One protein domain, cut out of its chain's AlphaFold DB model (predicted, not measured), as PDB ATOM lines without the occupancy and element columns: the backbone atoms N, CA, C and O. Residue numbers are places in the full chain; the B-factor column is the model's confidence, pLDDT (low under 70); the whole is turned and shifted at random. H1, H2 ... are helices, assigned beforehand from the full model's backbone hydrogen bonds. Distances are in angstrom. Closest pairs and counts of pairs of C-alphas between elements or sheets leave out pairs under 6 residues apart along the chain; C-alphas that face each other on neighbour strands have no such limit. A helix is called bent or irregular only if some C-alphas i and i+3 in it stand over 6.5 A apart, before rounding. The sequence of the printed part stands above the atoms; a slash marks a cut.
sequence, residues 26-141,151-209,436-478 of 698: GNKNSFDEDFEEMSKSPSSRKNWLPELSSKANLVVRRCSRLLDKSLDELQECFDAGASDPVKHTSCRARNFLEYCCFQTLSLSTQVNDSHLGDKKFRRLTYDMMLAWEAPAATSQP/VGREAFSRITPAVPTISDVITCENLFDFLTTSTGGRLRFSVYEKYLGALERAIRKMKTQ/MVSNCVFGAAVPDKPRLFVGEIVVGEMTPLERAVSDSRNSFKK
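Overview. This is residues 26 to 141, 151 to 209 and 436 to 478 of the 698 residues of an uncharacterized protein of Papaver somniferum (UniProt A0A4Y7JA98). A hairpin of two helices, H5 and H6, makes the core of this helical cluster, with H3 crossing it on one side and H7 on the other. H8 covers H7 on its far side, H4 packs on H5 and H9 on H6, H10 packs on H5 near its last residues, and H1, H2 and H11 lie farther out, touching no helix. The printed part has 218 residues with eleven named helices, H1 to H11 in order along the chain, and no named strand; the class is all helix. The whole is compact, with a radius of gyration of the C-alphas of 17.5 A, and rounded, spanning 51 by 41 by 40 A.

Arrangement. H1, residues 30 to 39, is near H3, residues 54 to 67; H2, residues 43 to 47, lies between them along the chain. H3 touches H4, residues 71 to 81, only at the corner, and only just, with 3 pairs of C-alphas within 8 A, the closest those of Ser 64 and Leu 71, 6.4 A. The hub is H5, residues 92 to 111. H3 touches it, closest C-alphas Cys 63 and Thr 104, 5.6 A, the same way at 37 degrees, only just a steep tilt. H6, residues 119 to 133, forms a helical hairpin with H5, opposite ways at a shallow tilt of 17 degrees, closest C-alphas Arg 94 and Trp 132, 6.6 A. H7, residues 153 to 162, touches H6, closest C-alphas Met 129 and Ala 155, 5.2 A, at a steep tilt of 49 degrees, and is apart from H3. H8, residues 172 to 180, touches H7, closest C-alphas Ser 157 and Cys 172, 5.8 A. H9, residues 189 to 209, touches H6 with residues 189 to 196 alone, closest C-alphas Arg 122 and Glu 193, 6.3 A. H10, residues 436 to 442, touches H5, closest C-alphas Thr 109 and Met 436, 6.0 A. H11, residues 464 to 478, touches no helix. The helix packing is mostly crossed. Every O i to N i+4 pair is within hydrogen-bond range in H1, H3, H4, H5, H6, H8, H9 and H11; it is 4 of 6 in H7, 2 of 3 in H10 and 0 of 1 in H2, where 1 of 2 O i to N i+3 pairs is within range.

Along the chain. H1 begins at C-alpha 30, (145.971, 166.714, 141.639). H3 is 20.0 A long, H5 28.7 A, H6 21.8 A, H9 30.0 A and H11 21.3 A, ending at C-alpha 478, (158.525, 148.407, 178.763). H7 is only just irregular: C-alphas 158 and 161 are 6.52 A apart.

Size, cuts and confidence. The C-alphas farthest apart, Pro 42 and Lys 478, are 55.1 A apart. Residues 142 to 150 and 210 to 435 are not printed; the gaps between C-alphas are 14.2 A and 22.0 A. The link from H10 to H11 is long. Mean pLDDT of the printed part is 75.5; residues 26 to 48, 80 to 90, 110 to 114, 138 to 141 and 436 to 460 are under 70.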
ATOM      1  N   GLY A  26     136.232 174.188 145.276       30.11
ATOM      2  CA  GLY A  26     137.054 173.010 145.514       30.11
ATOM      3  C   GLY A  26     138.466 173.192 144.970       30.11
ATOM      4  O   GLY A  26     138.674 173.265 143.761       30.11
ATOM      5  N   ASN A  27     139.447 173.211 145.869       36.88
ATOM      6  CA  ASN A  27     140.833 172.883 145.561       36.88
ATOM      7  C   ASN A  27     140.847 171.454 144.977       36.88
ATOM      8  O   ASN A  27     140.889 170.489 145.739       36.88
ATOM      9  N   LYS A  28     140.686 171.306 143.653       37.53
ATOM     10  CA  LYS A  28     140.722 170.004 142.973       37.53
ATOM     11  C   LYS A  28     142.044 169.328 143.331       37.53
ATOM     12  O   LYS A  28     143.115 169.901 143.131       37.53
ATOM     13  N   ASN A  29     141.981 168.130 143.911       53.31
ATOM     14  CA  ASN A  29     143.190 167.383 144.224       53.31
ATOM     15  C   ASN A  29     143.874 167.007 142.905       53.31
ATOM     16  O   ASN A  29     143.222 166.483 142.004       53.31
ATOM     17  N   SER A  30     145.195 167.178 142.807       50.34
ATOM     18  CA  SER A  30     145.971 166.714 141.639       50.34
ATOM     19  C   SER A  30     145.769 165.221 141.357       50.34
ATOM     20  O   SER A  30     145.951 164.757 140.239       50.34
ATOM     21  N   PHE A  31     145.397 164.460 142.390       52.47
ATOM     22  CA  PHE A  31     145.020 163.055 142.307       52.47
ATOM     23  C   PHE A  31     143.727 162.833 141.511       52.47
ATOM     24  O   PHE A  31     143.680 161.919 140.695       52.47
ATOM     25  N   ASP A  32     142.717 163.683 141.702       53.94
ATOM     26  CA  ASP A  32     141.441 163.603 140.984       53.94
ATOM     27  C   ASP A  32     141.599 164.080 139.539       53.94
ATOM     28  O   ASP A  32     141.001 163.507 138.636       53.94
ATOM     29  N   GLU A  33     142.466 165.068 139.294       56.97
ATOM     30  CA  GLU A  33     142.819 165.503 137.938       56.97
ATOM     31  C   GLU A  33     143.595 164.425 137.171       56.97
ATOM     32  O   GLU A  33     143.206 164.088 136.056       56.97
ATOM     33  N   ASP A  34     144.619 163.813 137.779       55.28
ATOM     34  CA  ASP A  34     145.344 162.690 137.170       55.28
ATOM     35  C   ASP A  34     144.425 161.474 136.961       55.28
ATOM     36  O   ASP A  34     144.547 160.777 135.955       55.28
ATOM     37  N   PHE A  35     143.489 161.206 137.880       53.66
ATOM     38  CA  PHE A  35     142.508 160.125 137.746       53.66
ATOM     39  C   PHE A  35     141.490 160.410 136.626       53.66
ATOM     40  O   PHE A  35     141.216 159.534 135.798       53.66
ATOM     41  N   GLU A  36     140.975 161.642 136.535       54.44
ATOM     42  CA  GLU A  36     140.072 162.095 135.471       54.44
ATOM     43  C   GLU A  36     140.759 162.092 134.096       54.44
ATOM     44  O   GLU A  36     140.175 161.606 133.124       54.44
ATOM     45  N   GLU A  37     141.998 162.582 133.996       55.56
ATOM     46  CA  GLU A  37     142.807 162.580 132.768       55.56
ATOM     47  C   GLU A  37     143.101 161.142 132.297       55.56
ATOM     48  O   GLU A  37     143.090 160.835 131.101       55.56
ATOM     49  N   MET A  38     143.266 160.220 133.248       49.41
ATOM     50  CA  MET A  38     143.555 158.808 133.006       49.41
ATOM     51  C   MET A  38     142.319 157.983 132.620       49.41
ATOM     52  O   MET A  38     142.442 157.059 131.812       49.41
ATOM     53  N   SER A  39     141.126 158.343 133.107       49.66
ATOM     54  CA  SER A  39     139.849 157.730 132.695       49.66
ATOM     55  C   SER A  39     139.517 157.967 131.211       49.66
ATOM     56  O   SER A  39     138.807 157.170 130.594       49.66
ATOM     57  N   LYS A  40     140.078 159.034 130.624       48.41
ATOM     58  CA  LYS A  40     139.799 159.497 129.257       48.41
ATOM     59  C   LYS A  40     140.715 158.895 128.180       48.41
ATOM     60  O   LYS A  40     140.372 158.978 127.003       48.41
ATOM     61  N   SER A  41     141.836 158.257 128.541       43.31
ATOM     62  CA  SER A  41     142.832 157.748 127.577       43.31
ATOM     63  C   SER A  41     142.925 156.205 127.555       43.31
ATOM     64  O   SER A  41     143.238 155.584 128.574       43.31
ATOM     65  N   PRO A  42     142.704 155.534 126.406       42.31
ATOM     66  CA  PRO A  42     142.743 154.068 126.315       42.31
ATOM     67  C   PRO A  42     144.164 153.469 126.300       42.31
ATOM     68  O   PRO A  42     144.345 152.326 126.715       42.31
ATOM     69  N   SER A  43     145.189 154.231 125.897       47.16
ATOM     70  CA  SER A  43     146.604 153.813 125.952       47.16
ATOM     71  C   SER A  43     147.138 153.696 127.385       47.16
ATOM     72  O   SER A  43     148.014 152.882 127.655       47.16
ATOM     73  N   SER A  44     146.558 154.436 128.335       49.06
ATOM     74  CA  SER A  44     146.931 154.399 129.754       49.06
ATOM     75  C   SER A  44     146.552 153.114 130.486       49.06
ATOM     76  O   SER A  44     147.086 152.864 131.562       49.06
ATOM     77  N   ARG A  45     145.660 152.294 129.918       50.25
ATOM     78  CA  ARG A  45     145.202 151.039 130.532       50.25
ATOM     79  C   ARG A  45     146.186 149.874 130.319       50.25
ATOM     80  O   ARG A  45     146.102 148.891 131.042       50.25
ATOM     81  N   LYS A  46     147.130 149.991 129.367       52.09
ATOM     82  CA  LYS A  46     148.219 149.015 129.135       52.09
ATOM     83  C   LYS A  46     149.346 149.085 130.174       52.09
ATOM     84  O   LYS A  46     150.062 148.112 130.340       52.09
ATOM     85  N   ASN A  47     149.454 150.198 130.898       61.38
ATOM     86  CA  ASN A  47     150.531 150.478 131.852       61.38
ATOM     87  C   ASN A  47     150.094 150.228 133.307       61.38
ATOM     88  O   ASN A  47     150.556 150.902 134.224       61.38
ATOM     89  N   TRP A  48     149.127 149.330 133.506       69.62
ATOM     90  CA  TRP A  48     148.568 149.025 134.817       69.62
ATOM     91  C   TRP A  48     149.100 147.688 135.306       69.62
ATOM     92  O   TRP A  48     148.883 146.661 134.662       69.62
ATOM     93  N   LEU A  49     149.764 147.692 136.458       78.19
ATOM     94  CA  LEU A  49     150.260 146.473 137.075       78.19
ATOM     95  C   LEU A  49     149.132 145.840 137.896       78.19
ATOM     96  O   LEU A  49     148.661 146.463 138.855       78.19
ATOM     97  N   PRO A  50     148.675 144.621 137.548       77.00
ATOM     98  CA  PRO A  50     147.546 143.975 138.220       77.00
ATOM     99  C   PRO A  50     147.851 143.617 139.679       77.00
ATOM    100  O   PRO A  50     146.932 143.436 140.471       77.00
ATOM    101  N   GLU A  51     149.130 143.537 140.045       80.31
ATOM    102  CA  GLU A  51     149.588 143.260 141.409       80.31
ATOM    103  C   GLU A  51     149.406 144.465 142.348       80.31
ATOM    104  O   GLU A  51     149.260 144.289 143.560       80.31
ATOM    105  N   LEU A  52     149.382 145.685 141.801       82.38
ATOM    106  CA  LEU A  52     149.348 146.935 142.557       82.38
ATOM    107  C   LEU A  52     147.920 147.475 142.727       82.38
ATOM    108  O   LEU A  52     147.056 147.334 141.859       82.38
ATOM    109  N   SER A  53     147.676 148.168 143.840       84.44
ATOM    110  CA  SER A  53     146.428 148.905 144.062       84.44
ATOM    111  C   SER A  53     146.281 150.082 143.089       84.44
ATOM    112  O   SER A  53     147.229 150.486 142.410       84.44
ATOM    113  N   SER A  54     145.086 150.674 143.014       81.19
ATOM    114  CA  SER A  54     144.856 151.847 142.162       81.19
ATOM    115  C   SER A  54     145.693 153.053 142.571       81.19
ATOM    116  O   SER A  54     146.292 153.703 141.716       81.19
ATOM    117  N   LYS A  55     145.805 153.303 143.879       81.75
ATOM    118  CA  LYS A  55     146.666 154.357 144.426       81.75
ATOM    119  C   LYS A  55     148.143 154.072 144.156       81.75
ATOM    120  O   LYS A  55     148.860 154.980 143.747       81.75
ATOM    121  N   ALA A  56     148.585 152.823 144.309       85.69
ATOM    122  CA  ALA A  56     149.968 152.437 144.033       85.69
ATOM    123  C   ALA A  56     150.334 152.582 142.549       85.69
ATOM    124  O   ALA A  56     151.359 153.182 142.243       85.69
ATOM    125  N   ASN A  57     149.477 152.141 141.621       85.69
ATOM    126  CA  ASN A  57     149.699 152.334 140.181       85.69
ATOM    127  C   ASN A  57     149.818 153.820 139.801       85.69
ATOM    128  O   ASN A  57     150.693 154.193 139.017       85.69
ATOM    129  N   LEU A  58     148.973 154.683 140.377       84.19
ATOM    130  CA  LEU A  58     149.038 156.131 140.157       84.19
ATOM    131  C   LEU A  58     150.363 156.727 140.642       84.19
ATOM    132  O   LEU A  58     150.999 157.490 139.912       84.19
ATOM    133  N   VAL A  59     150.807 156.348 141.844       88.75
ATOM    134  CA  VAL A  59     152.087 156.801 142.402       88.75
ATOM    135  C   VAL A  59     153.263 156.302 141.567       88.75
ATOM    136  O   VAL A  59     154.095 157.118 141.176       88.75
ATOM    137  N   VAL A  60     153.321 155.012 141.221       88.31
ATOM    138  CA  VAL A  60     154.412 154.451 140.405       88.31
ATOM    139  C   VAL A  60     154.480 155.133 139.040       88.31
ATOM    140  O   VAL A  60     155.566 155.462 138.575       88.31
ATOM    141  N   ARG A  61     153.340 155.438 138.412       84.44
ATOM    142  CA  ARG A  61     153.326 156.160 137.135       84.44
ATOM    143  C   ARG A  61     153.800 157.609 137.262       84.44
ATOM    144  O   ARG A  61     154.463 158.122 136.363       84.44
ATOM    145  N   ARG A  62     153.472 158.295 138.360       84.88
ATOM    146  CA  ARG A  62     154.055 159.616 138.646       84.88
ATOM    147  C   ARG A  62     155.568 159.507 138.848       84.88
ATOM    148  O   ARG A  62     156.298 160.316 138.286       84.88
ATOM    149  N   CYS A  63     156.032 158.485 139.566       86.00
ATOM    150  CA  CYS A  63     157.456 158.196 139.746       86.00
ATOM    151  C   CYS A  63     158.152 157.936 138.403       86.00
ATOM    152  O   CYS A  63     159.198 158.517 138.143       86.00
ATOM    153  N   SER A  64     157.543 157.145 137.515       85.25
ATOM    154  CA  SER A  64     158.098 156.825 136.195       85.25
ATOM    155  C   SER A  64     158.239 158.068 135.311       85.25
ATOM    156  O   SER A  64     159.268 158.252 134.671       85.25
ATOM    157  N   ARG A  65     157.244 158.972 135.337       85.19
ATOM    158  CA  ARG A  65     157.304 160.273 134.648       85.19
ATOM    159  C   ARG A  65     158.408 161.178 135.204       85.19
ATOM    160  O   ARG A  65     159.053 161.870 134.432       85.19
ATOM    161  N   LEU A  66     158.601 161.199 136.525       82.56
ATOM    162  CA  LEU A  66     159.625 162.030 137.173       82.56
ATOM    163  C   LEU A  66     161.044 161.479 136.992       82.56
ATOM    164  O   LEU A  66     161.991 162.254 136.961       82.56
ATOM    165  N   LEU A  67     161.186 160.157 136.886       79.12
ATOM    166  CA  LEU A  67     162.463 159.476 136.661       79.12
ATOM    167  C   LEU A  67     162.845 159.363 135.180       79.12
ATOM    168  O   LEU A  67     163.941 158.891 134.898       79.12
ATOM    169  N   ASP A  68     161.946 159.748 134.269       82.00
ATOM    170  CA  ASP A  68     162.072 159.560 132.817       82.00
ATOM    171  C   ASP A  68     162.408 158.107 132.425       82.00
ATOM    172  O   ASP A  68     163.299 157.834 131.626       82.00
ATOM    173  N   LYS A  69     161.704 157.150 133.046       80.81
ATOM    174  CA  LYS A  69     161.855 155.707 132.797       80.81
ATOM    175  C   LYS A  69     160.520 155.054 132.485       80.81
ATOM    176  O   LYS A  69     159.480 155.440 133.035       80.81
ATOM    177  N   SER A  70     160.543 154.025 131.642       83.00
ATOM    178  CA  SER A  70     159.359 153.192 131.429       83.00
ATOM    179  C   SER A  70     159.064 152.313 132.659       83.00
ATOM    180  O   SER A  70     159.912 152.098 133.526       83.00
ATOM    181  N   LEU A  71     157.822 151.834 132.780       82.00
ATOM    182  CA  LEU A  71     157.433 150.928 133.872       82.00
ATOM    183  C   LEU A  71     158.195 149.600 133.808       82.00
ATOM    184  O   LEU A  71     158.598 149.092 134.852       82.00
ATOM    185  N   ASP A  72     158.413 149.088 132.597       80.19
ATOM    186  CA  ASP A  72     159.131 147.836 132.358       80.19
ATOM    187  C   ASP A  72     160.610 147.990 132.741       80.19
ATOM    188  O   ASP A  72     161.132 147.181 133.503       80.19
ATOM    189  N   GLU A  73     161.253 149.104 132.364       78.06
ATOM    190  CA  GLU A  73     162.618 149.428 132.807       78.06
ATOM    191  C   GLU A  73     162.732 149.523 134.332       78.06
ATOM    192  O   GLU A  73     163.718 149.073 134.913       78.06
ATOM    193  N   LEU A  74     161.742 150.113 135.015       79.69
ATOM    194  CA  LEU A  74     161.751 150.195 136.479       79.69
ATOM    195  C   LEU A  74     161.639 148.812 137.129       79.69
ATOM    196  O   LEU A  74     162.307 148.577 138.138       79.69
ATOM    197  N   GLN A  75     160.828 147.913 136.564       80.88
ATOM    198  CA  GLN A  75     160.719 146.528 137.026       80.88
ATOM    199  C   GLN A  75     162.003 145.745 136.785       80.88
ATOM    200  O   GLN A  75     162.497 145.115 137.715       80.88
ATOM    201  N   GLU A  76     162.586 145.845 135.591       75.94
ATOM    202  CA  GLU A  76     163.867 145.215 135.269       75.94
ATOM    203  C   GLU A  76     164.980 145.711 136.197       75.94
ATOM    204  O   GLU A  76     165.740 144.909 136.740       75.94
ATOM    205  N   CYS A  77     165.045 147.022 136.458       74.88
ATOM    206  CA  CYS A  77     166.023 147.584 137.388       74.88
ATOM    207  C   CYS A  77     165.811 147.081 138.827       74.88
ATOM    208  O   CYS A  77     166.782 146.811 139.535       74.88
ATOM    209  N   PHE A  78     164.556 146.956 139.272       75.88
ATOM    210  CA  PHE A  78     164.231 146.405 140.589       75.88
ATOM    211  C   PHE A  78     164.607 144.922 140.682       75.88
ATOM    212  O   PHE A  78     165.251 144.504 141.643       75.88
ATOM    213  N   ASP A  79     164.270 144.130 139.665       76.25
ATOM    214  CA  ASP A  79     164.558 142.700 139.621       76.25
ATOM    215  C   ASP A  79     166.053 142.404 139.483       76.25
ATOM    216  O   ASP A  79     166.535 141.417 140.039       76.25
ATOM    217  N   ALA A  80     166.818 143.264 138.813       69.19
ATOM    218  CA  ALA A  80     168.270 143.146 138.751       69.19
ATOM    219  C   ALA A  80     168.944 143.456 140.101       69.19
ATOM    220  O   ALA A  80     169.948 142.835 140.439       69.19
ATOM    221  N   GLY A  81     168.398 144.401 140.874       58.69
ATOM    222  CA  GLY A  81     169.023 144.899 142.101       58.69
ATOM    223  C   GLY A  81     168.518 144.310 143.423       58.69
ATOM    224  O   GLY A  81     169.207 144.430 144.433       58.69
ATOM    225  N   ALA A  82     167.333 143.696 143.455       63.16
ATOM    226  CA  ALA A  82     166.734 143.179 144.686       63.16
ATOM    227  C   ALA A  82     167.258 141.781 145.076       63.16
ATOM    228  O   ALA A  82     167.435 140.900 144.227       63.16
ATOM    229  N   SER A  83     167.439 141.556 146.381       64.00
ATOM    230  CA  SER A  83     167.749 140.244 146.962       64.00
ATOM    231  C   SER A  83     166.538 139.296 146.869       64.00
ATOM    232  O   SER A  83     165.384 139.732 146.796       64.00
ATOM    233  N   ASP A  84     166.772 137.981 146.888       60.72
ATOM    234  CA  ASP A  84     165.708 136.964 146.843       60.72
ATOM    235  C   ASP A  84     164.582 137.141 147.894       60.72
ATOM    236  O   ASP A  84     163.415 136.984 147.523       60.72
ATOM    237  N   PRO A  85     164.839 137.527 149.168       61.28
ATOM    238  CA  PRO A  85     163.758 137.794 150.123       61.28
ATOM    239  C   PRO A  85     162.922 139.037 149.769       61.28
ATOM    240  O   PRO A  85     161.717 139.058 150.027       61.28
ATOM    241  N   VAL A  86     163.516 140.051 149.128       63.59
ATOM    242  CA  VAL A  86     162.826 141.284 148.702       63.59
ATOM    243  C   VAL A  86     161.909 141.031 147.497       63.59
ATOM    244  O   VAL A  86     160.904 141.729 147.324       63.59
ATOM    245  N   LYS A  87     162.187 139.990 146.704       63.56
ATOM    246  CA  LYS A  87     161.398 139.578 145.529       63.56
ATOM    247  C   LYS A  87     160.194 138.688 145.852       63.56
ATOM    248  O   LYS A  87     159.413 138.389 144.947       63.56
ATOM    249  N   HIS A  88     160.018 138.268 147.107       69.94
ATOM    250  CA  HIS A  88     158.958 137.334 147.490       69.94
ATOM    251  C   HIS A  88     157.557 137.869 147.137       69.94
ATOM    252  O   HIS A  88     157.220 139.017 147.438       69.94
ATOM    253  N   THR A  89     156.705 137.026 146.543       62.16
ATOM    254  CA  THR A  89     155.412 137.413 145.938       62.16
ATOM    255  C   THR A  89     154.474 138.157 146.896       62.16
ATOM    256  O   THR A  89     153.745 139.050 146.479       62.16
ATOM    257  N   SER A  90     154.515 137.847 148.196       68.19
ATOM    258  CA  SER A  90     153.686 138.505 149.220       68.19
ATOM    259  C   SER A  90     154.085 139.955 149.526       68.19
ATOM    260  O   SER A  90     153.255 140.721 150.009       68.19
ATOM    261  N   CYS A  91     155.344 140.329 149.276       74.56
ATOM    262  CA  CYS A  91     155.900 141.646 149.608       74.56
ATOM    263  C   CYS A  91     156.343 142.433 148.367       74.56
ATOM    264  O   CYS A  91     156.551 143.641 148.461       74.56
ATOM    265  N   ARG A  92     156.429 141.778 147.201       80.25
ATOM    266  CA  ARG A  92     156.886 142.351 145.927       80.25
ATOM    267  C   ARG A  92     156.178 143.658 145.574       80.25
ATOM    268  O   ARG A  92     156.854 144.634 145.283       80.25
ATOM    269  N   ALA A  93     154.848 143.713 145.681       82.88
ATOM    270  CA  ALA A  93     154.066 144.927 145.417       82.88
ATOM    271  C   ALA A  93     154.498 146.120 146.294       82.88
ATOM    272  O   ALA A  93     154.648 147.239 145.806       82.88
ATOM    273  N   ARG A  94     154.731 145.877 147.591       85.94
ATOM    274  CA  ARG A  94     155.177 146.901 148.543       85.94
ATOM    275  C   ARG A  94     156.625 147.309 148.281       85.94
ATOM    276  O   ARG A  94     156.908 148.497 148.215       85.94
ATOM    277  N   ASN A  95     157.513 146.339 148.085       85.25
ATOM    278  CA  ASN A  95     158.941 146.579 147.878       85.25
ATOM    279  C   ASN A  95     159.215 147.286 146.543       85.25
ATOM    280  O   ASN A  95     160.043 148.188 146.479       85.25
ATOM    281  N   PHE A  96     158.478 146.934 145.488       84.94
ATOM    282  CA  PHE A  96     158.556 147.625 144.205       84.94
ATOM    283  C   PHE A  96     158.061 149.074 144.313       84.94
ATOM    284  O   PHE A  96     158.723 149.990 143.827       84.94
ATOM    285  N   LEU A  97     156.939 149.305 145.011       88.88
ATOM    286  CA  LEU A  97     156.464 150.660 145.296       88.88
ATOM    287  C   LEU A  97     157.507 151.461 146.093       88.88
ATOM    288  O   LEU A  97     157.798 152.593 145.723       88.88
ATOM    289  N   GLU A  98     158.089 150.879 147.147       87.75
ATOM    290  CA  GLU A  98     159.172 151.503 147.923       87.75
ATOM    291  C   GLU A  98     160.358 151.887 147.040       87.75
ATOM    292  O   GLU A  98     160.817 153.024 147.107       87.75
ATOM    293  N   TYR A  99     160.817 150.975 146.180       83.62
ATOM    294  CA  TYR A  99     161.911 151.230 145.246       83.62
ATOM    295  C   TYR A  99     161.629 152.440 144.349       83.62
ATOM    296  O   TYR A  99     162.459 153.349 144.257       83.62
ATOM    297  N   CYS A 100     160.443 152.495 143.734       85.69
ATOM    298  CA  CYS A 100     160.044 153.631 142.906       85.69
ATOM    299  C   CYS A 100     159.977 154.932 143.718       85.69
ATOM    300  O   CYS A 100     160.529 155.946 143.289       85.69
ATOM    301  N   CYS A 101     159.348 154.899 144.898       88.56
ATOM    302  CA  CYS A 101     159.237 156.058 145.779       88.56
ATOM    303  C   CYS A 101     160.614 156.602 146.156       88.56
ATOM    304  O   CYS A 101     160.877 157.787 145.975       88.56
ATOM    305  N   PHE A 102     161.509 155.744 146.638       84.56
ATOM    306  CA  PHE A 102     162.833 156.150 147.083       84.56
ATOM    307  C   PHE A 102     163.656 156.736 145.937       84.56
ATOM    308  O   PHE A 102     164.199 157.831 146.102       84.56
ATOM    309  N   GLN A 103     163.694 156.108 144.756       77.88
ATOM    310  CA  GLN A 103     164.420 156.691 143.620       77.88
ATOM    311  C   GLN A 103     163.881 158.067 143.231       77.88
ATOM    312  O   GLN A 103     164.660 159.000 143.021       77.88
ATOM    313  N   THR A 104     162.556 158.224 143.176       84.44
ATOM    314  CA  THR A 104     161.939 159.514 142.860       84.44
ATOM    315  C   THR A 104     162.230 160.565 143.928       84.44
ATOM    316  O   THR A 104     162.526 161.706 143.573       84.44
ATOM    317  N   LEU A 105     162.184 160.214 145.216       84.62
ATOM    318  CA  LEU A 105     162.517 161.130 146.310       84.62
ATOM    319  C   LEU A 105     163.985 161.559 146.246       84.62
ATOM    320  O   LEU A 105     164.267 162.755 146.312       84.62
ATOM    321  N   SER A 106     164.902 160.617 146.013       76.00
ATOM    322  CA  SER A 106     166.325 160.910 145.832       76.00
ATOM    323  C   SER A 106     166.548 161.931 144.719       76.00
ATOM    324  O   SER A 106     167.180 162.957 144.948       76.00
ATOM    325  N   LEU A 107     165.978 161.698 143.534       77.62
ATOM    326  CA  LEU A 107     166.113 162.612 142.397       77.62
ATOM    327  C   LEU A 107     165.459 163.977 142.672       77.62
ATOM    328  O   LEU A 107     166.058 165.023 142.429       77.62
ATOM    329  N   SER A 108     164.259 163.984 143.255       74.81
ATOM    330  CA  SER A 108     163.518 165.220 143.549       74.81
ATOM    331  C   SER A 108     164.245 166.122 144.550       74.81
ATOM    332  O   SER A 108     164.164 167.346 144.446       74.81
ATOM    333  N   THR A 109     164.971 165.534 145.507       71.38
ATOM    334  CA  THR A 109     165.775 166.291 146.484       71.38
ATOM    335  C   THR A 109     167.060 166.872 145.892       71.38
ATOM    336  O   THR A 109     167.572 167.852 146.425       71.38
ATOM    337  N   GLN A 110     167.560 166.310 144.787       65.75
ATOM    338  CA  GLN A 110     168.785 166.761 144.121       65.75
ATOM    339  C   GLN A 110     168.546 167.889 143.120       65.75
ATOM    340  O   GLN A 110     169.388 168.771 142.999       65.75
ATOM    341  N   VAL A 111     167.422 167.844 142.398       62.12
ATOM    342  CA  VAL A 111     167.131 168.762 141.283       62.12
ATOM    343  C   VAL A 111     166.599 170.118 141.765       62.12
ATOM    344  O   VAL A 111     166.808 171.128 141.100       62.12
ATOM    345  N   ASN A 112     165.922 170.157 142.918       59.56
ATOM    346  CA  ASN A 112     165.236 171.352 143.410       59.56
ATOM    347  C   ASN A 112     165.775 171.807 144.776       59.56
ATOM    348  O   ASN A 112     165.431 171.225 145.812       59.56
ATOM    349  N   ASP A 113     166.494 172.935 144.789       55.66
ATOM    350  CA  ASP A 113     167.038 173.579 146.001       55.66
ATOM    351  C   ASP A 113     165.961 173.881 147.067       55.66
ATOM    352  O   ASP A 113     166.244 173.949 148.263       55.66
ATOM    353  N   SER A 114     164.694 174.030 146.654       65.19
ATOM    354  CA  SER A 114     163.540 174.287 147.529       65.19
ATOM    355  C   SER A 114     162.392 173.289 147.314       65.19
ATOM    356  O   SER A 114     161.223 173.681 147.265       65.19
ATOM    357  N   HIS A 115     162.686 171.987 147.204       74.06
ATOM    358  CA  HIS A 115     161.652 170.949 147.043       74.06
ATOM    359  C   HIS A 115     160.579 170.975 148.149       74.06
ATOM    360  O   HIS A 115     159.406 170.730 147.880       74.06
ATOM    361  N   LEU A 116     160.936 171.360 149.380       80.38
ATOM    362  CA  LEU A 116     159.970 171.522 150.472       80.38
ATOM    363  C   LEU A 116     158.950 172.634 150.213       80.38
ATOM    364  O   LEU A 116     157.870 172.586 150.792       80.38
ATOM    365  N   GLY A 117     159.258 173.621 149.371       78.44
ATOM    366  CA  GLY A 117     158.339 174.692 148.976       78.44
ATOM    367  C   GLY A 117     157.382 174.327 147.851       78.44
ATOM    368  O   GLY A 117     156.351 174.980 147.680       78.44
ATOM    369  N   ASP A 118     157.672 173.254 147.119       84.81
ATOM    370  CA  ASP A 118     156.813 172.789 146.044       84.81
ATOM    371  C   ASP A 118     155.604 172.024 146.603       84.81
ATOM    372  O   ASP A 118     155.715 170.932 147.166       84.81
ATOM    373  N   LYS A 119     154.407 172.585 146.404       87.12
ATOM    374  CA  LYS A 119     153.144 171.940 146.789       87.12
ATOM    375  C   LYS A 119     152.957 170.582 146.109       87.12
ATOM    376  O   LYS A 119     152.379 169.684 146.721       87.12
ATOM    377  N   LYS A 120     153.450 170.410 144.874       86.75
ATOM    378  CA  LYS A 120     153.365 169.129 144.157       86.75
ATOM    379  C   LYS A 120     154.230 168.076 144.834       86.75
ATOM    380  O   LYS A 120     153.745 166.970 145.049       86.75
ATOM    381  N   PHE A 121     155.445 168.436 145.247       87.75
ATOM    382  CA  PHE A 121     156.305 167.565 146.043       87.75
ATOM    383  C   PHE A 121     155.650 167.170 147.376       87.75
ATOM    384  O   PHE A 121     155.550 165.979 147.666       87.75
ATOM    385  N   ARG A 122     155.107 168.130 148.146       89.94
ATOM    386  CA  ARG A 122     154.400 167.831 149.415       89.94
ATOM    387  C   ARG A 122     153.234 166.864 149.218       89.94
ATOM    388  O   ARG A 122     152.998 165.999 150.060       89.94
ATOM    389  N   ARG A 123     152.478 167.021 148.125       89.88
ATOM    390  CA  ARG A 123     151.366 166.118 147.816       89.88
ATOM    391  C   ARG A 123     151.856 164.750 147.360       89.88
ATOM    392  O   ARG A 123     151.310 163.749 147.806       89.88
ATOM    393  N   LEU A 124     152.896 164.704 146.532       90.25
ATOM    394  CA  LEU A 124     153.499 163.462 146.062       90.25
ATOM    395  C   LEU A 124     153.982 162.601 147.231       90.25
ATOM    396  O   LEU A 124     153.625 161.429 147.288       90.25
ATOM    397  N   THR A 125     154.729 163.169 148.183       92.00
ATOM    398  CA  THR A 125     155.225 162.410 149.342       92.00
ATOM    399  C   THR A 125     154.083 161.903 150.226       92.00
ATOM    400  O   THR A 125     154.152 160.792 150.750       92.00
ATOM    401  N   TYR A 126     152.990 162.664 150.345       92.62
ATOM    402  CA  TYR A 126     151.786 162.218 151.046       92.62
ATOM    403  C   TYR A 126     151.050 161.086 150.319       92.62
ATOM    404  O   TYR A 126     150.676 160.090 150.938       92.62
ATOM    405  N   ASP A 127     150.891 161.196 149.001       90.12
ATOM    406  CA  ASP A 127     150.268 160.158 148.180       90.12
ATOM    407  C   ASP A 127     151.112 158.866 148.179       90.12
ATOM    408  O   ASP A 127     150.550 157.772 148.225       90.12
ATOM    409  N   MET A 128     152.450 158.972 148.208       93.12
ATOM    410  CA  MET A 128     153.363 157.834 148.392       93.12
ATOM    411  C   MET A 128     153.097 157.103 149.714       93.12
ATOM    412  O   MET A 128     153.003 155.876 149.719       93.12
ATOM    413  N   MET A 129     152.909 157.835 150.820       93.56
ATOM    414  CA  MET A 129     152.551 157.241 152.116       93.56
ATOM    415  C   MET A 129     151.191 156.530 152.069       93.56
ATOM    416  O   MET A 129     151.066 155.409 152.555       93.56
ATOM    417  N   LEU A 130     150.179 157.137 151.437       90.19
ATOM    418  CA  LEU A 130     148.859 156.512 151.277       90.19
ATOM    419  C   LEU A 130     148.904 155.244 150.415       90.19
ATOM    420  O   LEU A 130     148.212 154.270 150.706       90.19
ATOM    421  N   ALA A 131     149.694 155.255 149.340       89.69
ATOM    422  CA  ALA A 131     149.882 154.086 148.490       89.69
ATOM    423  C   ALA A 131     150.618 152.959 149.228       89.69
ATOM    424  O   ALA A 131     150.305 151.789 149.014       89.69
ATOM    425  N   TRP A 132     151.557 153.302 150.112       90.81
ATOM    426  CA  TRP A 132     152.342 152.332 150.872       90.81
ATOM    427  C   TRP A 132     151.512 151.543 151.896       90.81
ATOM    428  O   TRP A 132     151.775 150.358 152.109       90.81
ATOM    429  N   GLU A 133     150.479 152.152 152.495       87.06
ATOM    430  CA  GLU A 133     149.574 151.454 153.427       87.06
ATOM    431  C   GLU A 133     148.800 150.308 152.761       87.06
ATOM    432  O   GLU A 133     148.620 149.247 153.361       87.06
ATOM    433  N   ALA A 134     148.369 150.506 151.512       84.56
ATOM    434  CA  ALA A 134     147.597 149.536 150.737       84.56
ATOM    435  C   ALA A 134     148.200 149.360 149.328       84.56
ATOM    436  O   ALA A 134     147.619 149.824 148.340       84.56
ATOM    437  N   PRO A 135     149.372 148.704 149.211       81.75
ATOM    438  CA  PRO A 135     150.133 148.672 147.967       81.75
ATOM    439  C   PRO A 135     149.614 147.626 146.975       81.75
ATOM    440  O   PRO A 135     149.768 147.808 145.771       81.75
ATOM    441  N   ALA A 136     148.974 146.550 147.448       80.81
ATOM    442  CA  ALA A 136     148.543 145.428 146.617       80.81
ATOM    443  C   ALA A 136     147.086 145.574 146.140       80.81
ATOM    444  O   ALA A 136     146.242 146.166 146.816       80.81
ATOM    445  N   ALA A 137     146.746 144.978 144.997       74.56
ATOM    446  CA  ALA A 137     145.368 144.977 144.492       74.56
ATOM    447  C   ALA A 137     144.374 144.287 145.452       74.56
ATOM    448  O   ALA A 137     143.198 144.645 145.494       74.56
ATOM    449  N   THR A 138     144.855 143.343 146.267       67.06
ATOM    450  CA  THR A 138     144.074 142.611 147.277       67.06
ATOM    451  C   THR A 138     143.795 143.414 148.551       67.06
ATOM    452  O   THR A 138     142.914 143.034 149.315       67.06
ATOM    453  N   SER A 139     144.503 144.525 148.790       61.03
ATOM    454  CA  SER A 139     144.385 145.324 150.020       61.03
ATOM    455  C   SER A 139     143.331 146.440 149.963       61.03
ATOM    456  O   SER A 139     143.404 147.372 150.758       61.03
ATOM    457  N   GLN A 140     142.368 146.404 149.031       56.69
ATOM    458  CA  GLN A 140     141.373 147.480 148.904       56.69
ATOM    459  C   GLN A 140     140.371 147.521 150.076       56.69
ATOM    460  O   GLN A 140     139.652 146.544 150.290       56.69
ATOM    461  N   PRO A 141     140.201 148.671 150.754       48.91
ATOM    462  CA  PRO A 141     138.926 149.036 151.351       48.91
ATOM    463  C   PRO A 141     137.973 149.570 150.265       48.91
ATOM    464  O   PRO A 141     138.402 150.208 149.302       48.91
ATOM    465  N   VAL A 151     147.032 159.037 156.750       91.44
ATOM    466  CA  VAL A 151     148.252 158.224 156.807       91.44
ATOM    467  C   VAL A 151     148.472 157.685 158.222       91.44
ATOM    468  O   VAL A 151     148.367 158.413 159.212       91.44
ATOM    469  N   GLY A 152     148.772 156.399 158.339       91.12
ATOM    470  CA  GLY A 152     149.154 155.727 159.574       91.12
ATOM    471  C   GLY A 152     150.647 155.813 159.882       91.12
ATOM    472  O   GLY A 152     151.470 156.233 159.067       91.12
ATOM    473  N   ARG A 153     150.990 155.391 161.102       92.12
ATOM    474  CA  ARG A 153     152.341 155.506 161.666       92.12
ATOM    475  C   ARG A 153     153.401 154.800 160.822       92.12
ATOM    476  O   ARG A 153     154.439 155.392 160.562       92.12
ATOM    477  N   GLU A 154     153.132 153.567 160.393       89.81
ATOM    478  CA  GLU A 154     154.112 152.728 159.686       89.81
ATOM    479  C   GLU A 154     154.516 153.332 158.335       89.81
ATOM    480  O   GLU A 154     155.704 153.477 158.050       89.81
ATOM    481  N   ALA A 155     153.532 153.778 157.548       91.25
ATOM    482  CA  ALA A 155     153.772 154.422 156.259       91.25
ATOM    483  C   ALA A 155     154.576 155.719 156.400       91.25
ATOM    484  O   ALA A 155     155.498 155.961 155.619       91.25
ATOM    485  N   PHE A 156     154.262 156.528 157.418       94.12
ATOM    486  CA  PHE A 156     155.039 157.724 157.731       94.12
ATOM    487  C   PHE A 156     156.481 157.358 158.092       94.12
ATOM    488  O   PHE A 156     157.401 157.823 157.429       94.12
ATOM    489  N   SER A 157     156.678 156.447 159.055       91.12
ATOM    490  CA  SER A 157     158.011 156.024 159.508       91.12
ATOM    491  C   SER A 157     158.884 155.407 158.423       91.12
ATOM    492  O   SER A 157     160.101 155.395 158.569       91.12
ATOM    493  N   ARG A 158     158.279 154.914 157.339       89.75
ATOM    494  CA  ARG A 158     159.000 154.275 156.245       89.75
ATOM    495  C   ARG A 158     159.361 155.229 155.110       89.75
ATOM    496  O   ARG A 158     160.477 155.176 154.607       89.75
ATOM    497  N   ILE A 159     158.430 156.084 154.688       90.75
ATOM    498  CA  ILE A 159     158.622 156.951 153.516       90.75
ATOM    499  C   ILE A 159     159.335 158.248 153.888       90.75
ATOM    500  O   ILE A 159     160.187 158.712 153.134       90.75
ATOM    501  N   THR A 160     159.011 158.864 155.029       91.38
ATOM    502  CA  THR A 160     159.527 160.207 155.326       91.38
ATOM    503  C   THR A 160     161.021 160.259 155.629       91.38
ATOM    504  O   THR A 160     161.637 161.231 155.187       91.38
ATOM    505  N   PRO A 161     161.660 159.267 156.294       89.38
ATOM    506  CA  PRO A 161     163.099 159.342 156.537       89.38
ATOM    507  C   PRO A 161     163.948 159.166 155.271       89.38
ATOM    508  O   PRO A 161     165.142 159.449 155.301       89.38
ATOM    509  N   ALA A 162     163.341 158.772 154.139       83.88
ATOM    510  CA  ALA A 162     164.014 158.758 152.838       83.88
ATOM    511  C   ALA A 162     164.341 160.180 152.353       83.88
ATOM    512  O   ALA A 162     165.153 160.362 151.450       83.88
ATOM    513  N   VAL A 163     163.727 161.196 152.970       85.12
ATOM    514  CA  VAL A 163     164.107 162.601 152.843       85.12
ATOM    515  C   VAL A 163     164.608 163.077 154.213       85.12
ATOM    516  O   VAL A 163     163.804 163.553 155.021       85.12
ATOM    517  N   PRO A 164     165.929 163.017 154.480       82.44
ATOM    518  CA  PRO A 164     166.518 163.401 155.768       82.44
ATOM    519  C   PRO A 164     166.316 164.870 156.141       82.44
ATOM    520  O   PRO A 164     166.686 165.289 157.224       82.44
ATOM    521  N   THR A 165     165.727 165.704 155.287       85.00
ATOM    522  CA  THR A 165     165.273 167.040 155.694       85.00
ATOM    523  C   THR A 165     163.933 166.966 156.442       85.00
ATOM    524  O   THR A 165     163.737 167.671 157.429       85.00
ATOM    525  N   ILE A 166     163.022 166.071 156.034       90.19
ATOM    526  CA  ILE A 166     161.654 165.946 156.572       90.19
ATOM    527  C   ILE A 166     161.639 165.265 157.942       90.19
ATOM    528  O   ILE A 166     160.964 165.750 158.852       90.19
ATOM    529  N   SER A 167     162.352 164.148 158.088       90.38
ATOM    530  CA  SER A 167     162.424 163.366 159.330       90.38
ATOM    531  C   SER A 167     163.674 162.490 159.350       90.38
ATOM    532  O   SER A 167     164.114 162.065 158.289       90.38
ATOM    533  N   ASP A 168     164.178 162.152 160.537       87.81
ATOM    534  CA  ASP A 168     165.239 161.149 160.706       87.81
ATOM    535  C   ASP A 168     164.661 159.859 161.276       87.81
ATOM    536  O   ASP A 168     163.699 159.903 162.044       87.81
ATOM    537  N   VAL A 169     165.311 158.727 161.000       88.56
ATOM    538  CA  VAL A 169     164.911 157.396 161.491       88.56
ATOM    539  C   VAL A 169     164.702 157.377 163.016       88.56
ATOM    540  O   VAL A 169     163.754 156.775 163.514       88.56
ATOM    541  N   ILE A 170     165.541 158.095 163.771       90.50
ATOM    542  CA  ILE A 170     165.548 158.090 165.246       90.50
ATOM    543  C   ILE A 170     164.339 158.834 165.848       90.50
ATOM    544  O   ILE A 170     163.764 158.396 166.854       90.50
ATOM    545  N   THR A 171     163.947 159.963 165.252       91.94
ATOM    546  CA  THR A 171     162.922 160.876 165.795       91.94
ATOM    547  C   THR A 171     161.594 160.806 165.038       91.94
ATOM    548  O   THR A 171     160.620 161.437 165.455       91.94
ATOM    549  N   CYS A 172     161.513 160.009 163.967       91.81
ATOM    550  CA  CYS A 172     160.354 159.932 163.080       91.81
ATOM    551  C   CYS A 172     159.050 159.554 163.796       91.81
ATOM    552  O   CYS A 172     158.019 160.185 163.569       91.81
ATOM    553  N   GLU A 173     159.071 158.543 164.671       90.50
ATOM    554  CA  GLU A 173     157.868 158.135 165.410       90.50
ATOM    555  C   GLU A 173     157.370 159.240 166.351       90.50
ATOM    556  O   GLU A 173     156.172 159.522 166.385       90.50
ATOM    557  N   ASN A 174     158.289 159.913 167.052       90.50
ATOM    558  CA  ASN A 174     157.950 161.035 167.927       90.50
ATOM    559  C   ASN A 174     157.347 162.190 167.115       90.50
ATOM    560  O   ASN A 174     156.343 162.774 167.518       90.50
ATOM    561  N   LEU A 175     157.920 162.497 165.944       92.69
ATOM    562  CA  LEU A 175     157.372 163.497 165.028       92.69
ATOM    563  C   LEU A 175     155.946 163.145 164.594       92.69
ATOM    564  O   LEU A 175     155.072 164.010 164.636       92.69
ATOM    565  N   PHE A 176     155.683 161.884 164.247       93.00
ATOM    566  CA  PHE A 176     154.333 161.428 163.916       93.00
ATOM    567  C   PHE A 176     153.351 161.641 165.076       93.00
ATOM    568  O   PHE A 176     152.245 162.140 164.864       93.00
ATOM    569  N   ASP A 177     153.749 161.316 166.307       89.81
ATOM    570  CA  ASP A 177     152.910 161.520 167.492       89.81
ATOM    571  C   ASP A 177     152.549 162.993 167.703       89.81
ATOM    572  O   ASP A 177     151.385 163.322 167.959       89.81
ATOM    573  N   PHE A 178     153.506 163.902 167.509       88.31
ATOM    574  CA  PHE A 178     153.232 165.336 167.589       88.31
ATOM    575  C   PHE A 178     152.295 165.816 166.482       88.31
ATOM    576  O   PHE A 178     151.324 166.517 166.770       88.31
ATOM    577  N   LEU A 179     152.519 165.390 165.236       89.69
ATOM    578  CA  LEU A 179     151.664 165.774 164.112       89.69
ATOM    579  C   LEU A 179     150.242 165.197 164.221       89.69
ATOM    580  O   LEU A 179     149.308 165.774 163.667       89.69
ATOM    581  N   THR A 180     150.050 164.087 164.938       89.62
ATOM    582  CA  THR A 180     148.753 163.391 165.030       89.62
ATOM    583  C   THR A 180     148.032 163.529 166.368       89.62
ATOM    584  O   THR A 180     146.940 162.978 166.544       89.62
ATOM    585  N   THR A 181     148.584 164.313 167.301       83.25
ATOM    586  CA  THR A 181     147.999 164.530 168.636       83.25
ATOM    587  C   THR A 181     146.555 165.050 168.565       83.25
ATOM    588  O   THR A 181     145.727 164.691 169.400       83.25
ATOM    589  N   SER A 182     146.222 165.872 167.564       77.94
ATOM    590  CA  SER A 182     144.876 166.434 167.370       77.94
ATOM    591  C   SER A 182     143.952 165.575 166.499       77.94
ATOM    592  O   SER A 182     142.748 165.828 166.456       77.94
ATOM    593  N   THR A 183     144.485 164.567 165.805       77.75
ATOM    594  CA  THR A 183     143.777 163.797 164.767       77.75
ATOM    595  C   THR A 183     143.595 162.318 165.117       77.75
ATOM    596  O   THR A 183     143.223 161.526 164.255       77.75
ATOM    597  N   GLY A 184     143.824 161.935 166.377       75.56
ATOM    598  CA  GLY A 184     143.553 160.580 166.865       75.56
ATOM    599  C   GLY A 184     144.524 159.520 166.337       75.56
ATOM    600  O   GLY A 184     144.119 158.384 166.113       75.56
ATOM    601  N   GLY A 185     145.794 159.881 166.109       84.12
ATOM    602  CA  GLY A 185     146.836 158.931 165.685       84.12
ATOM    603  C   GLY A 185     146.869 158.627 164.181       84.12
ATOM    604  O   GLY A 185     147.526 157.676 163.760       84.12
ATOM    605  N   ARG A 186     146.169 159.424 163.367       89.88
ATOM    606  CA  ARG A 186     146.191 159.375 161.897       89.88
ATOM    607  C   ARG A 186     146.579 160.738 161.333       89.88
ATOM    608  O   ARG A 186     146.012 161.752 161.732       89.88
ATOM    609  N   LEU A 187     147.533 160.789 160.415       91.62
ATOM    610  CA  LEU A 187     148.026 162.032 159.827       91.62
ATOM    611  C   LEU A 187     147.116 162.482 158.682       91.62
ATOM    612  O   LEU A 187     146.820 161.706 157.779       91.62
ATOM    613  N   ARG A 188     146.685 163.746 158.722       91.88
ATOM    614  CA  ARG A 188     145.928 164.401 157.642       91.88
ATOM    615  C   ARG A 188     146.864 165.220 156.759       91.88
ATOM    616  O   ARG A 188     147.806 165.831 157.272       91.88
ATOM    617  N   PHE A 189     146.549 165.322 155.468       91.31
ATOM    618  CA  PHE A 189     147.363 166.076 154.511       91.31
ATOM    619  C   PHE A 189     147.537 167.541 154.921       91.31
ATOM    620  O   PHE A 189     148.652 168.045 154.922       91.31
ATOM    621  N   SER A 190     146.467 168.200 155.370       90.69
ATOM    622  CA  SER A 190     146.518 169.605 155.800       90.69
ATOM    623  C   SER A 190     147.485 169.872 156.960       90.69
ATOM    624  O   SER A 190     148.046 170.963 157.052       90.69
ATOM    625  N   VAL A 191     147.705 168.899 157.851       91.81
ATOM    626  CA  VAL A 191     148.695 169.019 158.935       91.81
ATOM    627  C   VAL A 191     150.104 168.817 158.385       91.81
ATOM    628  O   VAL A 191     151.002 169.599 158.689       91.81
ATOM    629  N   TYR A 192     150.282 167.811 157.529       93.00
ATOM    630  CA  TYR A 192     151.555 167.528 156.872       93.00
ATOM    631  C   TYR A 192     152.025 168.690 155.979       93.00
ATOM    632  O   TYR A 192     153.178 169.110 156.057       93.00
ATOM    633  N   GLU A 193     151.125 169.290 155.197       93.00
ATOM    634  CA  GLU A 193     151.417 170.449 154.349       93.00
ATOM    635  C   GLU A 193     151.832 171.673 155.178       93.00
ATOM    636  O   GLU A 193     152.796 172.359 154.821       93.00
ATOM    637  N   LYS A 194     151.141 171.931 156.298       93.19
ATOM    638  CA  LYS A 194     151.498 173.005 157.239       93.19
ATOM    639  C   LYS A 194     152.870 172.777 157.859       93.19
ATOM    640  O   LYS A 194     153.651 173.723 157.927       93.19
ATOM    641  N   TYR A 195     153.173 171.545 158.267       94.06
ATOM    642  CA  TYR A 195     154.480 171.176 158.809       94.06
ATOM    643  C   TYR A 195     155.605 171.451 157.807       94.06
ATOM    644  O   TYR A 195     156.536 172.189 158.126       94.06
ATOM    645  N   LEU A 196     155.497 170.937 156.577       93.94
ATOM    646  CA  LEU A 196     156.528 171.152 155.557       93.94
ATOM    647  C   LEU A 196     156.669 172.633 155.173       93.94
ATOM    648  O   LEU A 196     157.780 173.106 154.946       93.94
ATOM    649  N   GLY A 197     155.567 173.391 155.157       93.31
ATOM    650  CA  GLY A 197     155.600 174.838 154.933       93.31
ATOM    651  C   GLY A 197     156.202 175.647 156.079       93.31
ATOM    652  O   GLY A 197     156.823 176.682 155.841       93.31
ATOM    653  N   ALA A 198     156.043 175.203 157.324       93.44
ATOM    654  CA  ALA A 198     156.741 175.785 158.468       93.44
ATOM    655  C   ALA A 198     158.242 175.448 158.429       93.44
ATOM    656  O   ALA A 198     159.071 176.334 158.618       93.44
ATOM    657  N   LEU A 199     158.599 174.212 158.073       93.62
ATOM    658  CA  LEU A 199     159.991 173.771 157.947       93.62
ATOM    659  C   LEU A 199     160.754 174.543 156.865       93.62
ATOM    660  O   LEU A 199     161.857 175.024 157.112       93.62
ATOM    661  N   GLU A 200     160.157 174.731 155.689       92.06
ATOM    662  CA  GLU A 200     160.750 175.544 154.621       92.06
ATOM    663  C   GLU A 200     161.000 176.995 155.078       92.06
ATOM    664  O   GLU A 200     162.059 177.570 154.813       92.06
ATOM    665  N   ARG A 201     160.046 177.591 155.808       91.88
ATOM    666  CA  ARG A 201     160.194 178.944 156.364       91.88
ATOM    667  C   ARG A 201     161.284 179.013 157.429       91.88
ATOM    668  O   ARG A 201     162.046 179.977 157.420       91.88
ATOM    669  N   ALA A 202     161.400 178.002 158.289       91.69
ATOM    670  CA  ALA A 202     162.471 177.894 159.277       91.69
ATOM    671  C   ALA A 202     163.853 177.804 158.606       91.69
ATOM    672  O   ALA A 202     164.757 178.564 158.950       91.69
ATOM    673  N   ILE A 203     163.995 176.967 157.571       89.75
ATOM    674  CA  ILE A 203     165.228 176.865 156.773       89.75
ATOM    675  C   ILE A 203     165.568 178.217 156.133       89.75
ATOM    676  O   ILE A 203     166.701 178.687 156.234       89.75
ATOM    677  N   ARG A 204     164.590 178.883 155.509       89.12
ATOM    678  CA  ARG A 204     164.801 180.193 154.875       89.12
ATOM    679  C   ARG A 204     165.194 181.268 155.893       89.12
ATOM    680  O   ARG A 204     166.093 182.052 155.607       89.12
ATOM    681  N   LYS A 205     164.564 181.272 157.076       89.50
ATOM    682  CA  LYS A 205     164.904 182.149 158.213       89.50
ATOM    683  C   LYS A 205     166.354 181.934 158.654       89.50
ATOM    684  O   LYS A 205     167.077 182.904 158.828       89.50
ATOM    685  N   MET A 206     166.790 180.685 158.804       89.50
ATOM    686  CA  MET A 206     168.161 180.351 159.201       89.50
ATOM    687  C   MET A 206     169.197 180.855 158.179       89.50
ATOM    688  O   MET A 206     170.206 181.455 158.565       89.50
ATOM    689  N   LYS A 207     168.941 180.652 156.875       85.00
ATOM    690  CA  LYS A 207     169.825 181.124 155.791       85.00
ATOM    691  C   LYS A 207     169.952 182.647 155.799       85.00
ATOM    692  O   LYS A 207     171.060 183.168 155.902       85.00
ATOM    693  N   THR A 208     168.822 183.357 155.795       85.12
ATOM    694  CA  THR A 208     168.820 184.828 155.758       85.12
ATOM    695  C   THR A 208     169.493 185.425 156.990       85.12
ATOM    696  O   THR A 208     170.268 186.366 156.861       85.12
ATOM    697  N   GLN A 209     169.261 184.854 158.178       83.50
ATOM    698  CA  GLN A 209     169.906 185.296 159.417       83.50
ATOM    699  C   GLN A 209     171.416 185.067 159.408       83.50
ATOM    700  O   GLN A 209     172.168 185.915 159.888       83.50
ATOM    701  N   MET A 436     172.046 165.188 149.987       53.12
ATOM    702  CA  MET A 436     170.602 165.467 149.883       53.12
ATOM    703  C   MET A 436     170.185 166.698 150.690       53.12
ATOM    704  O   MET A 436     169.407 167.532 150.218       53.12
ATOM    705  N   VAL A 437     170.705 166.835 151.910       51.34
ATOM    706  CA  VAL A 437     170.368 167.982 152.752       51.34
ATOM    707  C   VAL A 437     171.129 169.227 152.299       51.34
ATOM    708  O   VAL A 437     170.551 170.310 152.255       51.34
ATOM    709  N   SER A 438     172.398 169.103 151.923       52.34
ATOM    710  CA  SER A 438     173.215 170.238 151.487       52.34
ATOM    711  C   SER A 438     172.746 170.799 150.158       52.34
ATOM    712  O   SER A 438     172.831 172.002 149.986       52.34
ATOM    713  N   ASN A 439     172.139 170.019 149.263       52.16
ATOM    714  CA  ASN A 439     171.477 170.597 148.089       52.16
ATOM    715  C   ASN A 439     170.270 171.451 148.496       52.16
ATOM    716  O   ASN A 439     170.107 172.573 148.029       52.16
ATOM    717  N   CYS A 440     169.488 170.993 149.474       45.16
ATOM    718  CA  CYS A 440     168.347 171.749 149.987       45.16
ATOM    719  C   CYS A 440     168.754 172.999 150.805       45.16
ATOM    720  O   CYS A 440     168.056 174.020 150.840       45.16
ATOM    721  N   VAL A 441     169.904 172.949 151.482       44.28
ATOM    722  CA  VAL A 441     170.366 174.017 152.382       44.28
ATOM    723  C   VAL A 441     171.419 174.935 151.731       44.28
ATOM    724  O   VAL A 441     171.424 176.126 152.029       44.28
ATOM    725  N   PHE A 442     172.208 174.474 150.765       45.25
ATOM    726  CA  PHE A 442     173.415 175.163 150.280       45.25
ATOM    727  C   PHE A 442     173.620 175.183 148.756       45.25
ATOM    728  O   PHE A 442     174.501 175.914 148.325       45.25
ATOM    729  N   GLY A 443     172.822 174.472 147.947       40.22
ATOM    730  CA  GLY A 443     172.905 174.508 146.476       40.22
ATOM    731  C   GLY A 443     174.278 174.094 145.922       40.22
ATOM    732  O   GLY A 443     175.138 174.938 145.680       40.22
ATOM    733  N   ALA A 444     174.498 172.794 145.688       28.92
ATOM    734  CA  ALA A 444     175.704 172.277 145.028       28.92
ATOM    735  C   ALA A 444     175.414 171.050 144.132       28.92
ATOM    736  O   ALA A 444     174.344 170.451 144.187       28.92
ATOM    737  N   ALA A 445     176.362 170.737 143.240       31.83
ATOM    738  CA  ALA A 445     176.153 170.013 141.979       31.83
ATOM    739  C   ALA A 445     175.904 168.486 142.054       31.83
ATOM    740  O   ALA A 445     176.295 167.790 142.987       31.83
ATOM    741  N   VAL A 446     175.276 168.006 140.975       32.78
ATOM    742  CA  VAL A 446     174.738 166.664 140.686       32.78
ATOM    743  C   VAL A 446     175.826 165.608 140.419       32.78
ATOM    744  O   VAL A 446     176.706 165.850 139.594       32.78
ATOM    745  N   PRO A 447     175.712 164.392 140.988       32.31
ATOM    746  CA  PRO A 447     176.292 163.186 140.406       32.31
ATOM    747  C   PRO A 447     175.223 162.266 139.784       32.31
ATOM    748  O   PRO A 447     174.249 161.883 140.431       32.31
ATOM    749  N   ASP A 448     175.461 161.854 138.538       31.41
ATOM    750  CA  ASP A 448     174.654 160.889 137.781       31.41
ATOM    751  C   ASP A 448     174.812 159.456 138.323       31.41
ATOM    752  O   ASP A 448     175.929 158.926 138.339       31.41
ATOM    753  N   LYS A 449     173.698 158.814 138.728       33.78
ATOM    754  CA  LYS A 449     173.312 157.400 138.442       33.78
ATOM    755  C   LYS A 449     172.228 156.861 139.408       33.78
ATOM    756  O   LYS A 449     172.261 157.176 140.598       33.78
ATOM    757  N   PRO A 450     171.313 155.985 138.937       36.66
ATOM    758  CA  PRO A 450     170.227 155.401 139.739       36.66
ATOM    759  C   PRO A 450     170.723 154.293 140.687       36.66
ATOM    760  O   PRO A 450     171.577 153.494 140.301       36.66
ATOM    761  N   ARG A 451     170.204 154.237 141.927       45.09
ATOM    762  CA  ARG A 451     170.723 153.398 143.037       45.09
ATOM    763  C   ARG A 451     169.593 152.806 143.910       45.09
ATOM    764  O   ARG A 451     168.495 153.356 143.948       45.09
ATOM    765  N   LEU A 452     169.856 151.682 144.597       41.56
ATOM    766  CA  LEU A 452     168.919 150.980 145.511       41.56
ATOM    767  C   LEU A 452     168.929 151.488 146.965       41.56
ATOM    768  O   LEU A 452     168.098 151.063 147.767       41.56
ATOM    769  N   PHE A 453     169.853 152.390 147.295       41.69
ATOM    770  CA  PHE A 453     169.973 153.041 148.599       41.69
ATOM    771  C   PHE A 453     169.581 154.510 148.463       41.69
ATOM    772  O   PHE A 453     170.097 155.203 147.582       41.69
ATOM    773  N   VAL A 454     168.688 154.985 149.332       47.47
ATOM    774  CA  VAL A 454     168.286 156.397 149.389       47.47
ATOM    775  C   VAL A 454     168.406 156.870 150.827       47.47
ATOM    776  O   VAL A 454     167.597 156.519 151.686       47.47
ATOM    777  N   GLY A 455     169.465 157.635 151.092       53.56
ATOM    778  CA  GLY A 455     169.839 158.036 152.443       53.56
ATOM    779  C   GLY A 455     170.169 156.824 153.321       53.56
ATOM    780  O   GLY A 455     170.974 155.978 152.942       53.56
ATOM    781  N   GLU A 456     169.531 156.739 154.489       52.97
ATOM    782  CA  GLU A 456     169.753 155.688 155.499       52.97
ATOM    783  C   GLU A 456     168.783 154.496 155.382       52.97
ATOM    784  O   GLU A 456     168.763 153.644 156.272       52.97
ATOM    785  N   ILE A 457     167.959 154.431 154.326       60.50
ATOM    786  CA  ILE A 457     166.904 153.417 154.168       60.50
ATOM    787  C   ILE A 457     167.198 152.471 152.999       60.50
ATOM    788  O   ILE A 457     167.606 152.892 151.914       60.50
ATOM    789  N   VAL A 458     166.932 151.181 153.228       67.62
ATOM    790  CA  VAL A 458     167.038 150.092 152.244       67.62
ATOM    791  C   VAL A 458     165.652 149.585 151.888       67.62
ATOM    792  O   VAL A 458     164.845 149.357 152.779       67.62
ATOM    793  N   VAL A 459     165.369 149.370 150.601       69.25
ATOM    794  CA  VAL A 459     164.083 148.826 150.125       69.25
ATOM    795  C   VAL A 459     163.806 147.440 150.718       69.25
ATOM    796  O   VAL A 459     164.653 146.555 150.654       69.25
ATOM    797  N   GLY A 460     162.599 147.232 151.252       62.75
ATOM    798  CA  GLY A 460     162.094 145.939 151.732       62.75
ATOM    799  C   GLY A 460     162.757 145.352 152.985       62.75
ATOM    800  O   GLY A 460     162.213 144.410 153.563       62.75
ATOM    801  N   GLU A 461     163.886 145.897 153.437       73.88
ATOM    802  CA  GLU A 461     164.630 145.426 154.607       73.88
ATOM    803  C   GLU A 461     164.792 146.536 155.657       73.88
ATOM    804  O   GLU A 461     164.859 147.723 155.335       73.88
ATOM    805  N   MET A 462     164.853 146.134 156.932       74.00
ATOM    806  CA  MET A 462     165.162 147.039 158.042       74.00
ATOM    807  C   MET A 462     166.676 147.188 158.189       74.00
ATOM    808  O   MET A 462     167.370 146.189 158.438       74.00
ATOM    809  N   THR A 463     167.169 148.422 158.111       79.00
ATOM    810  CA  THR A 463     168.588 148.750 158.299       79.00
ATOM    811  C   THR A 463     169.038 148.457 159.737       79.00
ATOM    812  O   THR A 463     168.209 148.384 160.652       79.00
ATOM    813  N   PRO A 464     170.349 148.256 159.994       82.88
ATOM    814  CA  PRO A 464     170.842 148.051 161.358       82.88
ATOM    815  C   PRO A 464     170.461 149.206 162.295       82.88
ATOM    816  O   PRO A 464     170.153 148.962 163.462       82.88
ATOM    817  N   LEU A 465     170.411 150.436 161.772       86.06
ATOM    818  CA  LEU A 465     169.967 151.615 162.509       86.06
ATOM    819  C   LEU A 465     168.465 151.555 162.832       86.06
ATOM    820  O   LEU A 465     168.095 151.715 163.993       86.06
ATOM    821  N   GLU A 466     167.602 151.255 161.851       86.94
ATOM    822  CA  GLU A 466     166.153 151.079 162.070       86.94
ATOM    823  C   GLU A 466     165.874 149.998 163.129       86.94
ATOM    824  O   GLU A 466     165.038 150.175 164.020       86.94
ATOM    825  N   ARG A 467     166.629 148.895 163.086       87.56
ATOM    826  CA  ARG A 467     166.510 147.789 164.044       87.56
ATOM    827  C   ARG A 467     166.926 148.214 165.458       87.56
ATOM    828  O   ARG A 467     166.179 147.975 166.406       87.56
ATOM    829  N   ALA A 468     168.057 148.912 165.597       89.50
ATOM    830  CA  ALA A 468     168.529 149.431 166.885       89.50
ATOM    831  C   ALA A 468     167.553 150.449 167.503       89.50
ATOM    832  O   ALA A 468     167.297 150.412 168.712       89.50
ATOM    833  N   VAL A 469     166.968 151.328 166.681       90.25
ATOM    834  CA  VAL A 469     165.939 152.289 167.111       90.25
ATOM    835  C   VAL A 469     164.678 151.559 167.578       90.25
ATOM    836  O   VAL A 469     164.178 151.847 168.668       90.25
ATOM    837  N   SER A 470     164.193 150.580 166.809       89.06
ATOM    838  CA  SER A 470     163.007 149.788 167.165       89.06
ATOM    839  C   SER A 470     163.193 149.029 168.487       89.06
ATOM    840  O   SER A 470     162.343 149.100 169.380       89.06
ATOM    841  N   ASP A 471     164.340 148.372 168.677       89.19
ATOM    842  CA  ASP A 471     164.659 147.635 169.906       89.19
ATOM    843  C   ASP A 471     164.750 148.553 171.134       89.19
ATOM    844  O   ASP A 471     164.239 148.230 172.218       89.19
ATOM    845  N   SER A 472     165.356 149.732 170.966       89.62
ATOM    846  CA  SER A 472     165.443 150.755 172.008       89.62
ATOM    847  C   SER A 472     164.062 151.303 172.385       89.62
ATOM    848  O   SER A 472     163.726 151.378 173.570       89.62
ATOM    849  N   ARG A 473     163.203 151.585 171.398       87.75
ATOM    850  CA  ARG A 473     161.814 152.028 171.607       87.75
ATOM    851  C   ARG A 473     160.969 150.975 172.306       87.75
ATOM    852  O   ARG A 473     160.242 151.293 173.246       87.75
ATOM    853  N   ASN A 474     161.078 149.715 171.901       87.56
ATOM    854  CA  ASN A 474     160.377 148.613 172.559       87.56
ATOM    855  C   ASN A 474     160.831 148.453 174.015       87.56
ATOM    856  O   ASN A 474     160.013 148.211 174.904       87.56
ATOM    857  N   SER A 475     162.123 148.648 174.282       85.62
ATOM    858  CA  SER A 475     162.667 148.674 175.643       85.62
ATOM    859  C   SER A 475     162.144 149.871 176.444       85.62
ATOM    860  O   SER A 475     161.779 149.714 177.607       85.62
ATOM    861  N   PHE A 476     162.031 151.044 175.821       86.69
ATOM    862  CA  PHE A 476     161.458 152.241 176.435       86.69
ATOM    863  C   PHE A 476     159.981 152.059 176.799       86.69
ATOM    864  O   PHE A 476     159.609 152.324 177.937       86.69
ATOM    865  N   LYS A 477     159.161 151.496 175.900       86.62
ATOM    866  CA  LYS A 477     157.748 151.169 176.178       86.62
ATOM    867  C   LYS A 477     157.606 150.248 177.394       86.62
ATOM    868  O   LYS A 477     156.726 150.458 178.224       86.62
ATOM    869  N   LYS A 478     158.495 149.259 177.557       83.88
ATOM    870  CA  LYS A 478     158.525 148.407 178.763       83.88
ATOM    871  C   LYS A 478     158.818 149.213 180.031       83.88
ATOM    872  O   LYS A 478     158.191 148.969 181.056       83.88
TER     873      LYS A 478